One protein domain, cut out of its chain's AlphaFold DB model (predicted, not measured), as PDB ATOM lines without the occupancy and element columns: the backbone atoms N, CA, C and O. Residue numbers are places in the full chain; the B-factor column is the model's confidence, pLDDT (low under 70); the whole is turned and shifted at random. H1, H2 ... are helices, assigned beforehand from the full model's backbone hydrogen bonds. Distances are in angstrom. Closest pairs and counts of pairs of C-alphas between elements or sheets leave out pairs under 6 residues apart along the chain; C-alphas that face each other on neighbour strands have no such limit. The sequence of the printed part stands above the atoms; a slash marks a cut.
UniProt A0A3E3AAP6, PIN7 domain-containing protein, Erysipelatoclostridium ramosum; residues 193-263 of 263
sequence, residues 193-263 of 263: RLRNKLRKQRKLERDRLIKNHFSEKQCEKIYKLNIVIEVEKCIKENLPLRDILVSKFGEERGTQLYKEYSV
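Overview. This is residues 193 to 263 of the 263 residues of the protein "PIN7 domain-containing protein" of Erysipelatoclostridium ramosum (UniProt A0A3E3AAP6). One long helix, H1, reaches out from a small body of four short helices; its residues 193 to 202 stick out free, while its last part crosses H3. Along the longest axis H2 and H3 come next, and the crossed pair H4 and H5 makes the far end. The printed part has 71 residues with five named helices, in the order H1, H2, H3, H4, H5, and no named strand; the class is all helix, and the helix packing is mostly crossed, with steep tilts between helices that touch. The whole is only just compact, close to loose, with a radius of gyration of the C-alphas of 12.9 A, and only just elongated, spanning 43 by 22 by 21 A.

Arrangement. Start with H1, residues 193 to 213, and look along residues 206 to 213, with which alone it touches H3, residues 228 to 236. Their closest C-alphas, those of Arg 206 and Glu 232, are 6.6 A apart, and they run the same way at a steep tilt of 65 degrees. H2, residues 216 to 224, is close to H1 but not clearly touching it; the closest C-alphas, of Lys 211 and Cys 219, are 6.5 A apart. H2 is also close to H3 but not clearly touching, with the C-alphas of Ile 222 and Val 228 closest at 6.0 A. From H3 go on to H4, residues 241 to 249: the two touch as a helical hairpin, opposite ways at a steep tilt of 42 degrees, with the C-alphas of Val 231 and Ile 244 closest at 6.8 A. H4 touches H5, residues 251 to 261, opposite ways at a steep tilt of 46 degrees, and there the C-alphas of Val 246 and Gly 254 are closest at 3.9 A. H5 and H2 only just touch, with 3 pairs of C-alphas within 8 A, the closest being those of Gln 218 and Tyr 261 at 5.8 A. H1 is apart from H4 and H5. In H1, H2, H3, H4 and H5 every O i to N i+4 pair is within hydrogen-bond range.

Along the chain. Find C-alpha 193 at (266.250, 271.134, 271.419); from there H1 runs 30.5 A to C-alpha 213 at (255.695, 244.193, 261.722). H2, from 216 to 224, H3, from 228 to 236, and H4, from 241 to 249, have 9 residues each. H5 runs 15.1 A from C-alpha 251 to C-alpha 261 at (264.612, 238.777, 253.908).

Size, cuts and confidence. The two C-alphas farthest apart, of Arg 193 and Glu 252, are 42.9 A apart. Without residues 193 to 202 the body spans 32 by 22 by 17 A. The four links are tight, and the printed part has no cut. The mean pLDDT of the printed part is 81.2; look for values under 70 at residues 193 to 198 and 261 to 263.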
ATOM      1  N   ARG A 193     266.549 272.090 270.332       51.53
ATOM      2  CA  ARG A 193     266.250 271.134 271.419       51.53
ATOM      3  C   ARG A 193     264.963 270.360 271.147       51.53
ATOM      4  O   ARG A 193     264.955 269.140 271.317       51.53
ATOM      5  N   LEU A 194     263.917 271.032 270.663       55.47
ATOM      6  CA  LEU A 194     262.654 270.374 270.343       55.47
ATOM      7  C   LEU A 194     262.761 269.485 269.098       55.47
ATOM      8  O   LEU A 194     262.342 268.334 269.167       55.47
ATOM      9  N   ARG A 195     263.407 269.934 268.008       57.44
ATOM     10  CA  ARG A 195     263.689 269.076 266.837       57.44
ATOM     11  C   ARG A 195     264.476 267.837 267.242       57.44
ATOM     12  O   ARG A 195     264.161 266.750 266.775       57.44
ATOM     13  N   ASN A 196     265.440 267.961 268.154       66.38
ATOM     14  CA  ASN A 196     266.170 266.806 268.674       66.38
ATOM     15  C   ASN A 196     265.278 265.869 269.504       66.38
ATOM     16  O   ASN A 196     265.386 264.652 269.357       66.38
ATOM     17  N   LYS A 197     264.385 266.404 270.347       68.56
ATOM     18  CA  LYS A 197     263.428 265.609 271.136       68.56
ATOM     19  C   LYS A 197     262.416 264.885 270.238       68.56
ATOM     20  O   LYS A 197     262.258 263.675 270.369       68.56
ATOM     21  N   LEU A 198     261.820 265.589 269.277       63.59
ATOM     22  CA  LEU A 198     260.878 265.041 268.296       63.59
ATOM     23  C   LEU A 198     261.552 264.039 267.354       63.59
ATOM     24  O   LEU A 198     260.990 262.986 267.080       63.59
ATOM     25  N   ARG A 199     262.787 264.301 266.906       70.94
ATOM     26  CA  ARG A 199     263.571 263.348 266.102       70.94
ATOM     27  C   ARG A 199     263.851 262.064 266.881       70.94
ATOM     28  O   ARG A 199     263.771 260.985 266.300       70.94
ATOM     29  N   LYS A 200     264.148 262.161 268.182       76.19
ATOM     30  CA  LYS A 200     264.307 260.991 269.061       76.19
ATOM     31  C   LYS A 200     262.989 260.232 269.243       76.19
ATOM     32  O   LYS A 200     263.003 259.012 269.139       76.19
ATOM     33  N   GLN A 201     261.874 260.931 269.460       72.06
ATOM     34  CA  GLN A 201     260.550 260.306 269.587       72.06
ATOM     35  C   GLN A 201     260.113 259.608 268.296       72.06
ATOM     36  O   GLN A 201     259.812 258.424 268.344       72.06
ATOM     37  N   ARG A 202     260.188 260.285 267.142       76.88
ATOM     38  CA  ARG A 202     259.882 259.689 265.830       76.88
ATOM     39  C   ARG A 202     260.758 258.480 265.532       76.88
ATOM     40  O   ARG A 202     260.271 257.490 265.004       76.88
ATOM     41  N   LYS A 203     262.048 258.537 265.890       82.75
ATOM     42  CA  LYS A 203     262.935 257.375 265.769       82.75
ATOM     43  C   LYS A 203     262.426 256.215 266.628       82.75
ATOM     44  O   LYS A 203     262.274 255.125 266.107       82.75
ATOM     45  N   LEU A 204     262.119 256.452 267.903       84.38
ATOM     46  CA  LEU A 204     261.643 255.405 268.810       84.38
ATOM     47  C   LEU A 204     260.309 254.792 268.355       84.38
ATOM     48  O   LEU A 204     260.130 253.581 268.427       84.38
ATOM     49  N   GLU A 205     259.379 255.625 267.898       80.19
ATOM     50  CA  GLU A 205     258.072 255.205 267.395       80.19
ATOM     51  C   GLU A 205     258.202 254.369 266.122       80.19
ATOM     52  O   GLU A 205     257.633 253.284 266.034       80.19
ATOM     53  N   ARG A 206     259.040 254.811 265.182       88.19
ATOM     54  CA  ARG A 206     259.368 254.051 263.977       88.19
ATOM     55  C   ARG A 206     260.056 252.729 264.294       88.19
ATOM     56  O   ARG A 206     259.695 251.704 263.726       88.19
ATOM     57  N   ASP A 207     261.014 252.739 265.219       87.50
ATOM     58  CA  ASP A 207     261.727 251.530 265.623       87.50
ATOM     59  C   ASP A 207     260.749 250.515 266.249       87.50
ATOM     60  O   ASP A 207     260.866 249.316 265.998       87.50
ATOM     61  N   ARG A 208     259.749 250.979 267.015       89.62
ATOM     62  CA  ARG A 208     258.649 250.139 267.526       89.62
ATOM     63  C   ARG A 208     257.748 249.625 266.406       89.62
ATOM     64  O   ARG A 208     257.454 248.437 266.379       89.62
ATOM     65  N   LEU A 209     257.334 250.494 265.483       86.00
ATOM     66  CA  LEU A 209     256.457 250.128 264.368       86.00
ATOM     67  C   LEU A 209     257.066 249.001 263.528       86.00
ATOM     68  O   LEU A 209     256.390 248.017 263.243       86.00
ATOM     69  N   ILE A 210     258.353 249.120 263.190       87.12
ATOM     70  CA  ILE A 210     259.081 248.121 262.400       87.12
ATOM     71  C   ILE A 210     259.220 246.811 263.180       87.12
ATOM     72  O   ILE A 210     258.923 245.755 262.630       87.12
ATOM     73  N   LYS A 211     259.589 246.865 264.468       89.62
ATOM     74  CA  LYS A 211     259.700 245.667 265.323       89.62
ATOM     75  C   LYS A 211     258.381 244.918 265.508       89.62
ATOM     76  O   LYS A 211     258.403 243.717 265.735       89.62
ATOM     77  N   ASN A 212     257.250 245.614 265.416       89.88
ATOM     78  CA  ASN A 212     255.931 244.990 265.502       89.88
ATOM     79  C   ASN A 212     255.500 244.312 264.189       89.88
ATOM     80  O   ASN A 212     254.633 243.448 264.226       89.88
ATOM     81  N   HIS A 213     256.073 244.707 263.047       86.38
ATOM     82  CA  HIS A 213     255.695 244.193 261.722       86.38
ATOM     83  C   HIS A 213     256.679 243.164 261.161       86.38
ATOM     84  O   HIS A 213     256.309 242.378 260.292       86.38
ATOM     85  N   PHE A 214     257.923 243.168 261.634       84.19
ATOM     86  CA  PHE A 214     259.005 242.372 261.070       84.19
ATOM     87  C   PHE A 214     259.756 241.598 262.149       84.19
ATOM     88  O   PHE A 214     259.913 242.060 263.278       84.19
ATOM     89  N   SER A 215     260.282 240.430 261.779       86.56
ATOM     90  CA  SER A 215     261.138 239.627 262.652       86.56
ATOM     91  C   SER A 215     262.440 240.358 262.999       86.56
ATOM     92  O   SER A 215     262.856 241.304 262.326       86.56
ATOM     93  N   GLU A 216     263.140 239.903 264.037       86.00
ATOM     94  CA  GLU A 216     264.400 240.521 264.470       86.00
ATOM     95  C   GLU A 216     265.472 240.506 263.363       86.00
ATOM     96  O   GLU A 216     266.124 241.523 263.111       86.00
ATOM     97  N   LYS A 217     265.569 239.398 262.609       83.94
ATOM     98  CA  LYS A 217     266.459 239.273 261.440       83.94
ATOM     99  C   LYS A 217     266.095 240.262 260.331       83.94
ATOM    100  O   LYS A 217     266.982 240.853 259.714       83.94
ATOM    101  N   GLN A 218     264.802 240.449 260.069       83.19
ATOM    102  CA  GLN A 218     264.312 241.418 259.087       83.19
ATOM    103  C   GLN A 218     264.621 242.849 259.519       83.19
ATOM    104  O   GLN A 218     265.144 243.627 258.723       83.19
ATOM    105  N   CYS A 219     264.376 243.179 260.790       86.56
ATOM    106  CA  CYS A 219     264.695 244.481 261.360       86.56
ATOM    107  C   CYS A 219     266.179 244.816 261.177       86.56
ATOM    108  O   CYS A 219     266.501 245.864 260.621       86.56
ATOM    109  N   GLU A 220     267.089 243.922 261.585       86.00
ATOM    110  CA  GLU A 220     268.539 244.131 261.474       86.00
ATOM    111  C   GLU A 220     268.957 244.480 260.038       86.00
ATOM    112  O   GLU A 220     269.753 245.391 259.795       86.00
ATOM    113  N   LYS A 221     268.364 243.789 259.067       82.94
ATOM    114  CA  LYS A 221     268.656 243.959 257.647       82.94
ATOM    115  C   LYS A 221     268.019 245.227 257.058       82.94
ATOM    116  O   LYS A 221     268.680 245.920 256.287       82.94
ATOM    117  N   ILE A 222     266.815 245.608 257.493       85.38
ATOM    118  CA  ILE A 222     266.179 246.900 257.170       85.38
ATOM    119  C   ILE A 222     267.068 248.075 257.611       85.38
ATOM    120  O   ILE A 222     267.253 249.030 256.848       85.38
ATOM    121  N   TYR A 223     267.669 247.995 258.805       86.69
ATOM    122  CA  TYR A 223     268.624 249.007 259.270       86.69
ATOM    123  C   TYR A 223     269.921 248.991 258.452       86.69
ATOM    124  O   TYR A 223     270.386 250.063 258.064       86.69
ATOM    125  N   LYS A 224     270.478 247.810 258.134       86.81
ATOM    126  CA  LYS A 224     271.694 247.684 257.301       86.81
ATOM    127  C   LYS A 224     271.516 248.274 255.902       86.81
ATOM    128  O   LYS A 224     272.430 248.914 255.396       86.81
ATOM    129  N   LEU A 225     270.346 248.091 255.293       84.12
ATOM    130  CA  LEU A 225     270.036 248.627 253.966       84.12
ATOM    131  C   LEU A 225     269.613 250.101 253.978       84.12
ATOM    132  O   LEU A 225     269.407 250.681 252.914       84.12
ATOM    133  N   ASN A 226     269.469 250.709 255.160       85.62
ATOM    134  CA  ASN A 226     269.026 252.091 255.324       85.62
ATOM    135  C   ASN A 226     267.710 252.393 254.569       85.62
ATOM    136  O   ASN A 226     267.558 253.426 253.915       85.62
ATOM    137  N   ILE A 227     266.753 251.460 254.650       83.81
ATOM    138  CA  ILE A 227     265.418 251.566 254.019       83.81
ATOM    139  C   ILE A 227     264.299 251.840 255.026       83.81
ATOM    140  O   ILE A 227     263.116 251.666 254.757       83.81
ATOM    141  N   VAL A 228     264.689 252.251 256.229       85.31
ATOM    142  CA  VAL A 228     263.823 252.412 257.398       85.31
ATOM    143  C   VAL A 228     262.677 253.407 257.147       85.31
ATOM    144  O   VAL A 228     261.589 253.232 257.688       85.31
ATOM    145  N   ILE A 229     262.904 254.441 256.331       81.81
ATOM    146  CA  ILE A 229     261.900 255.470 256.016       81.81
ATOM    147  C   ILE A 229     260.872 254.935 255.015       81.81
ATOM    148  O   ILE A 229     259.674 255.131 255.199       81.81
ATOM    149  N   GLU A 230     261.328 254.245 253.971       83.62
ATOM    150  CA  GLU A 230     260.451 253.655 252.961       83.62
ATOM    151  C   GLU A 230     259.601 252.539 253.563       83.62
ATOM    152  O   GLU A 230     258.398 252.493 253.335       83.62
ATOM    153  N   VAL A 231     260.196 251.715 254.429       83.69
ATOM    154  CA  VAL A 231     259.469 250.682 255.172       83.69
ATOM    155  C   VAL A 231     258.407 251.291 256.087       83.69
ATOM    156  O   VAL A 231     257.270 250.832 256.076       83.69
ATOM    157  N   GLU A 232     258.725 252.351 256.838       85.25
ATOM    158  CA  GLU A 232     257.739 253.044 257.679       85.25
ATOM    159  C   GLU A 232     256.544 253.561 256.862       85.25
ATOM    160  O   GLU A 232     255.395 253.390 257.273       85.25
ATOM    161  N   LYS A 233     256.808 254.193 255.712       81.94
ATOM    162  CA  LYS A 233     255.766 254.735 254.832       81.94
ATOM    163  C   LYS A 233     254.852 253.626 254.313       81.94
ATOM    164  O   LYS A 233     253.635 253.737 254.399       81.94
ATOM    165  N   CYS A 234     255.440 252.533 253.853       80.06
ATOM    166  CA  CYS A 234     254.702 251.416 253.291       80.06
ATOM    167  C   CYS A 234     253.921 250.615 254.337       80.06
ATOM    168  O   CYS A 234     252.825 250.176 254.024       80.06
ATOM    169  N   ILE A 235     254.402 250.487 255.583       82.56
ATOM    170  CA  ILE A 235     253.584 249.938 256.682       82.56
ATOM    171  C   ILE A 235     252.306 250.776 256.851       82.56
ATOM    172  O   ILE A 235     251.217 250.226 256.964       82.56
ATOM    173  N   LYS A 236     252.427 252.112 256.840       82.19
ATOM    174  CA  LYS A 236     251.276 253.023 256.990       82.19
ATOM    175  C   LYS A 236     250.314 252.966 255.803       82.19
ATOM    176  O   LYS A 236     249.120 253.161 255.987       82.19
ATOM    177  N   GLU A 237     250.833 252.696 254.611       84.62
ATOM    178  CA  GLU A 237     250.066 252.535 253.366       84.62
ATOM    179  C   GLU A 237     249.635 251.075 253.114       84.62
ATOM    180  O   GLU A 237     249.004 250.786 252.102       84.62
ATOM    181  N   ASN A 238     249.945 250.162 254.042       84.44
ATOM    182  CA  ASN A 238     249.661 248.729 253.971       84.44
ATOM    183  C   ASN A 238     250.207 248.033 252.702       84.44
ATOM    184  O   ASN A 238     249.556 247.172 252.110       84.44
ATOM    185  N   LEU A 239     251.413 248.420 252.280       81.62
ATOM    186  CA  LEU A 239     252.116 247.867 251.121       81.62
ATOM    187  C   LEU A 239     253.076 246.733 251.534       81.62
ATOM    188  O   LEU A 239     253.764 246.851 252.555       81.62
ATOM    189  N   PRO A 240     253.184 245.648 250.747       83.50
ATOM    190  CA  PRO A 240     254.023 244.506 251.095       83.50
ATOM    191  C   PRO A 240     255.517 244.809 250.904       83.50
ATOM    192  O   PRO A 240     255.913 245.504 249.971       83.50
ATOM    193  N   LEU A 241     256.377 244.215 251.749       80.88
ATOM    194  CA  LEU A 241     257.833 244.462 251.769       80.88
ATOM    195  C   LEU A 241     258.512 244.258 250.403       80.88
ATOM    196  O   LEU A 241     259.462 244.970 250.077       80.88
ATOM    197  N   ARG A 242     258.024 243.307 249.599       85.75
ATOM    198  CA  ARG A 242     258.538 243.046 248.249       85.75
ATOM    199  C   ARG A 242     258.477 244.294 247.381       85.75
ATOM    200  O   ARG A 242     259.475 244.643 246.757       85.75
ATOM    201  N   ASP A 243     257.335 244.966 247.379       84.25
ATOM    202  CA  ASP A 243     257.074 246.095 246.491       84.25
ATOM    203  C   ASP A 243     257.929 247.304 246.894       84.25
ATOM    204  O   ASP A 243     258.411 248.041 246.038       84.25
ATOM    205  N   ILE A 244     258.239 247.431 248.188       80.75
ATOM    206  CA  ILE A 244     259.189 248.421 248.721       80.75
ATOM    207  C   ILE A 244     260.598 248.172 248.176       80.75
ATOM    208  O   ILE A 244     261.270 249.085 247.694       80.75
ATOM    209  N   LEU A 245     261.061 246.922 248.270       83.06
ATOM    210  CA  LEU A 245     262.404 246.532 247.849       83.06
ATOM    211  C   LEU A 245     262.562 246.646 246.332       83.06
ATOM    212  O   LEU A 245     263.590 247.125 245.860       83.06
ATOM    213  N   VAL A 246     261.539 246.252 245.576       86.88
ATOM    214  CA  VAL A 246     261.481 246.390 244.117       86.88
ATOM    215  C   VAL A 246     261.453 247.857 243.699       86.88
ATOM    216  O   VAL A 246     262.234 248.253 242.839       86.88
ATOM    217  N   SER A 247     260.636 248.691 244.344       83.81
ATOM    218  CA  SER A 247     260.579 250.126 244.043       83.81
ATOM    219  C   SER A 247     261.922 250.823 244.287       83.81
ATOM    220  O   SER A 247     262.330 251.667 243.491       83.81
ATOM    221  N   LYS A 248     262.637 250.456 245.360       83.25
ATOM    222  CA  LYS A 248     263.891 251.118 245.745       83.25
ATOM    223  C   LYS A 248     265.132 250.576 245.035       83.25
ATOM    224  O   LYS A 248     266.054 251.345 244.772       83.25
ATOM    225  N   PHE A 249     265.188 249.276 244.755       86.12
ATOM    226  CA  PHE A 249     266.383 248.622 244.208       86.12
ATOM    227  C   PHE A 249     266.199 248.076 242.783       86.12
ATOM    228  O   PHE A 249     267.157 247.561 242.214       86.12
ATOM    229  N   GLY A 250     265.007 248.205 242.196       87.56
ATOM    230  CA  GLY A 250     264.647 247.624 240.900       87.56
ATOM    231  C   GLY A 250     264.136 246.184 241.014       87.56
ATOM    232  O   GLY A 250     264.351 245.516 242.025       87.56
ATOM    233  N   GLU A 251     263.461 245.693 239.970       89.56
ATOM    234  CA  GLU A 251     262.758 244.395 239.965       89.56
ATOM    235  C   GLU A 251     263.666 243.219 240.345       89.56
ATOM    236  O   GLU A 251     263.338 242.431 241.235       89.56
ATOM    237  N   GLU A 252     264.831 243.121 239.706       89.81
ATOM    238  CA  GLU A 252     265.755 241.999 239.871       89.81
ATOM    239  C   GLU A 252     266.377 241.989 241.275       89.81
ATOM    240  O   GLU A 252     266.232 241.023 242.033       89.81
ATOM    241  N   ARG A 253     266.995 243.109 241.672       86.25
ATOM    242  CA  ARG A 253     267.652 243.231 242.977       86.25
ATOM    243  C   ARG A 253     266.643 243.238 244.121       86.25
ATOM    244  O   ARG A 253     266.872 242.578 245.128       86.25
ATOM    245  N   GLY A 254     265.520 243.933 243.978       86.75
ATOM    246  CA  GLY A 254     264.464 243.982 244.985       86.75
ATOM    247  C   GLY A 254     263.817 242.622 245.231       86.75
ATOM    248  O   GLY A 254     263.628 242.235 246.384       86.75
ATOM    249  N   THR A 255     263.565 241.846 244.170       87.31
ATOM    250  CA  THR A 255     263.059 240.470 244.294       87.31
ATOM    251  C   THR A 255     264.078 239.553 244.967       87.31
ATOM    252  O   THR A 255     263.697 238.731 245.805       87.31
ATOM    253  N   GLN A 256     265.369 239.690 244.644       86.06
ATOM    254  CA  GLN A 256     266.432 238.942 245.317       86.06
ATOM    255  C   GLN A 256     266.472 239.264 246.816       86.06
ATOM    256  O   GLN A 256     266.420 238.357 247.644       86.06
ATOM    257  N   LEU A 257     266.493 240.551 247.166       82.88
ATOM    258  CA  LEU A 257     266.482 241.002 248.553       82.88
ATOM    259  C   LEU A 257     265.230 240.497 249.284       82.88
ATOM    260  O   LEU A 257     265.336 239.980 250.390       82.88
ATOM    261  N   TYR A 258     264.048 240.547 248.665       83.44
ATOM    262  CA  TYR A 258     262.833 240.003 249.275       83.44
ATOM    263  C   TYR A 258     262.991 238.515 249.618       83.44
ATOM    264  O   TYR A 258     262.698 238.118 250.742       83.44
ATOM    265  N   LYS A 259     263.533 237.693 248.711       82.94
ATOM    266  CA  LYS A 259     263.810 236.272 248.998       82.94
ATOM    267  C   LYS A 259     264.809 236.089 250.146       82.94
ATOM    268  O   LYS A 259     264.635 235.194 250.962       82.94
ATOM    269  N   GLU A 260     265.819 236.951 250.244       75.75
ATOM    270  CA  GLU A 260     266.818 236.930 251.323       75.75
ATOM    271  C   GLU A 260     266.271 237.395 252.687       75.75
ATOM    272  O   GLU A 260     266.890 237.125 253.726       75.75
ATOM    273  N   TYR A 261     265.154 238.129 252.708       67.94
ATOM    274  CA  TYR A 261     264.612 238.777 253.908       67.94
ATOM    275  C   TYR A 261     263.245 238.263 254.357       67.94
ATOM    276  O   TYR A 261     262.865 238.538 255.486       67.94
ATOM    277  N   SER A 262     262.506 237.521 253.537       65.44
ATOM    278  CA  SER A 262     261.124 237.098 253.846       65.44
ATOM    279  C   SER A 262     261.013 235.704 254.465       65.44
ATOM    280  O   SER A 262     259.902 235.199 254.595       65.44
ATOM    281  N   VAL A 263     262.151 235.091 254.810       55.50
ATOM    282  CA  VAL A 263     262.256 233.762 255.436       55.50
ATOM    283  C   VAL A 263     262.538 233.894 256.927       55.50
ATOM    284  O   VAL A 263     263.460 234.667 257.286       55.50
TER     285      VAL A 263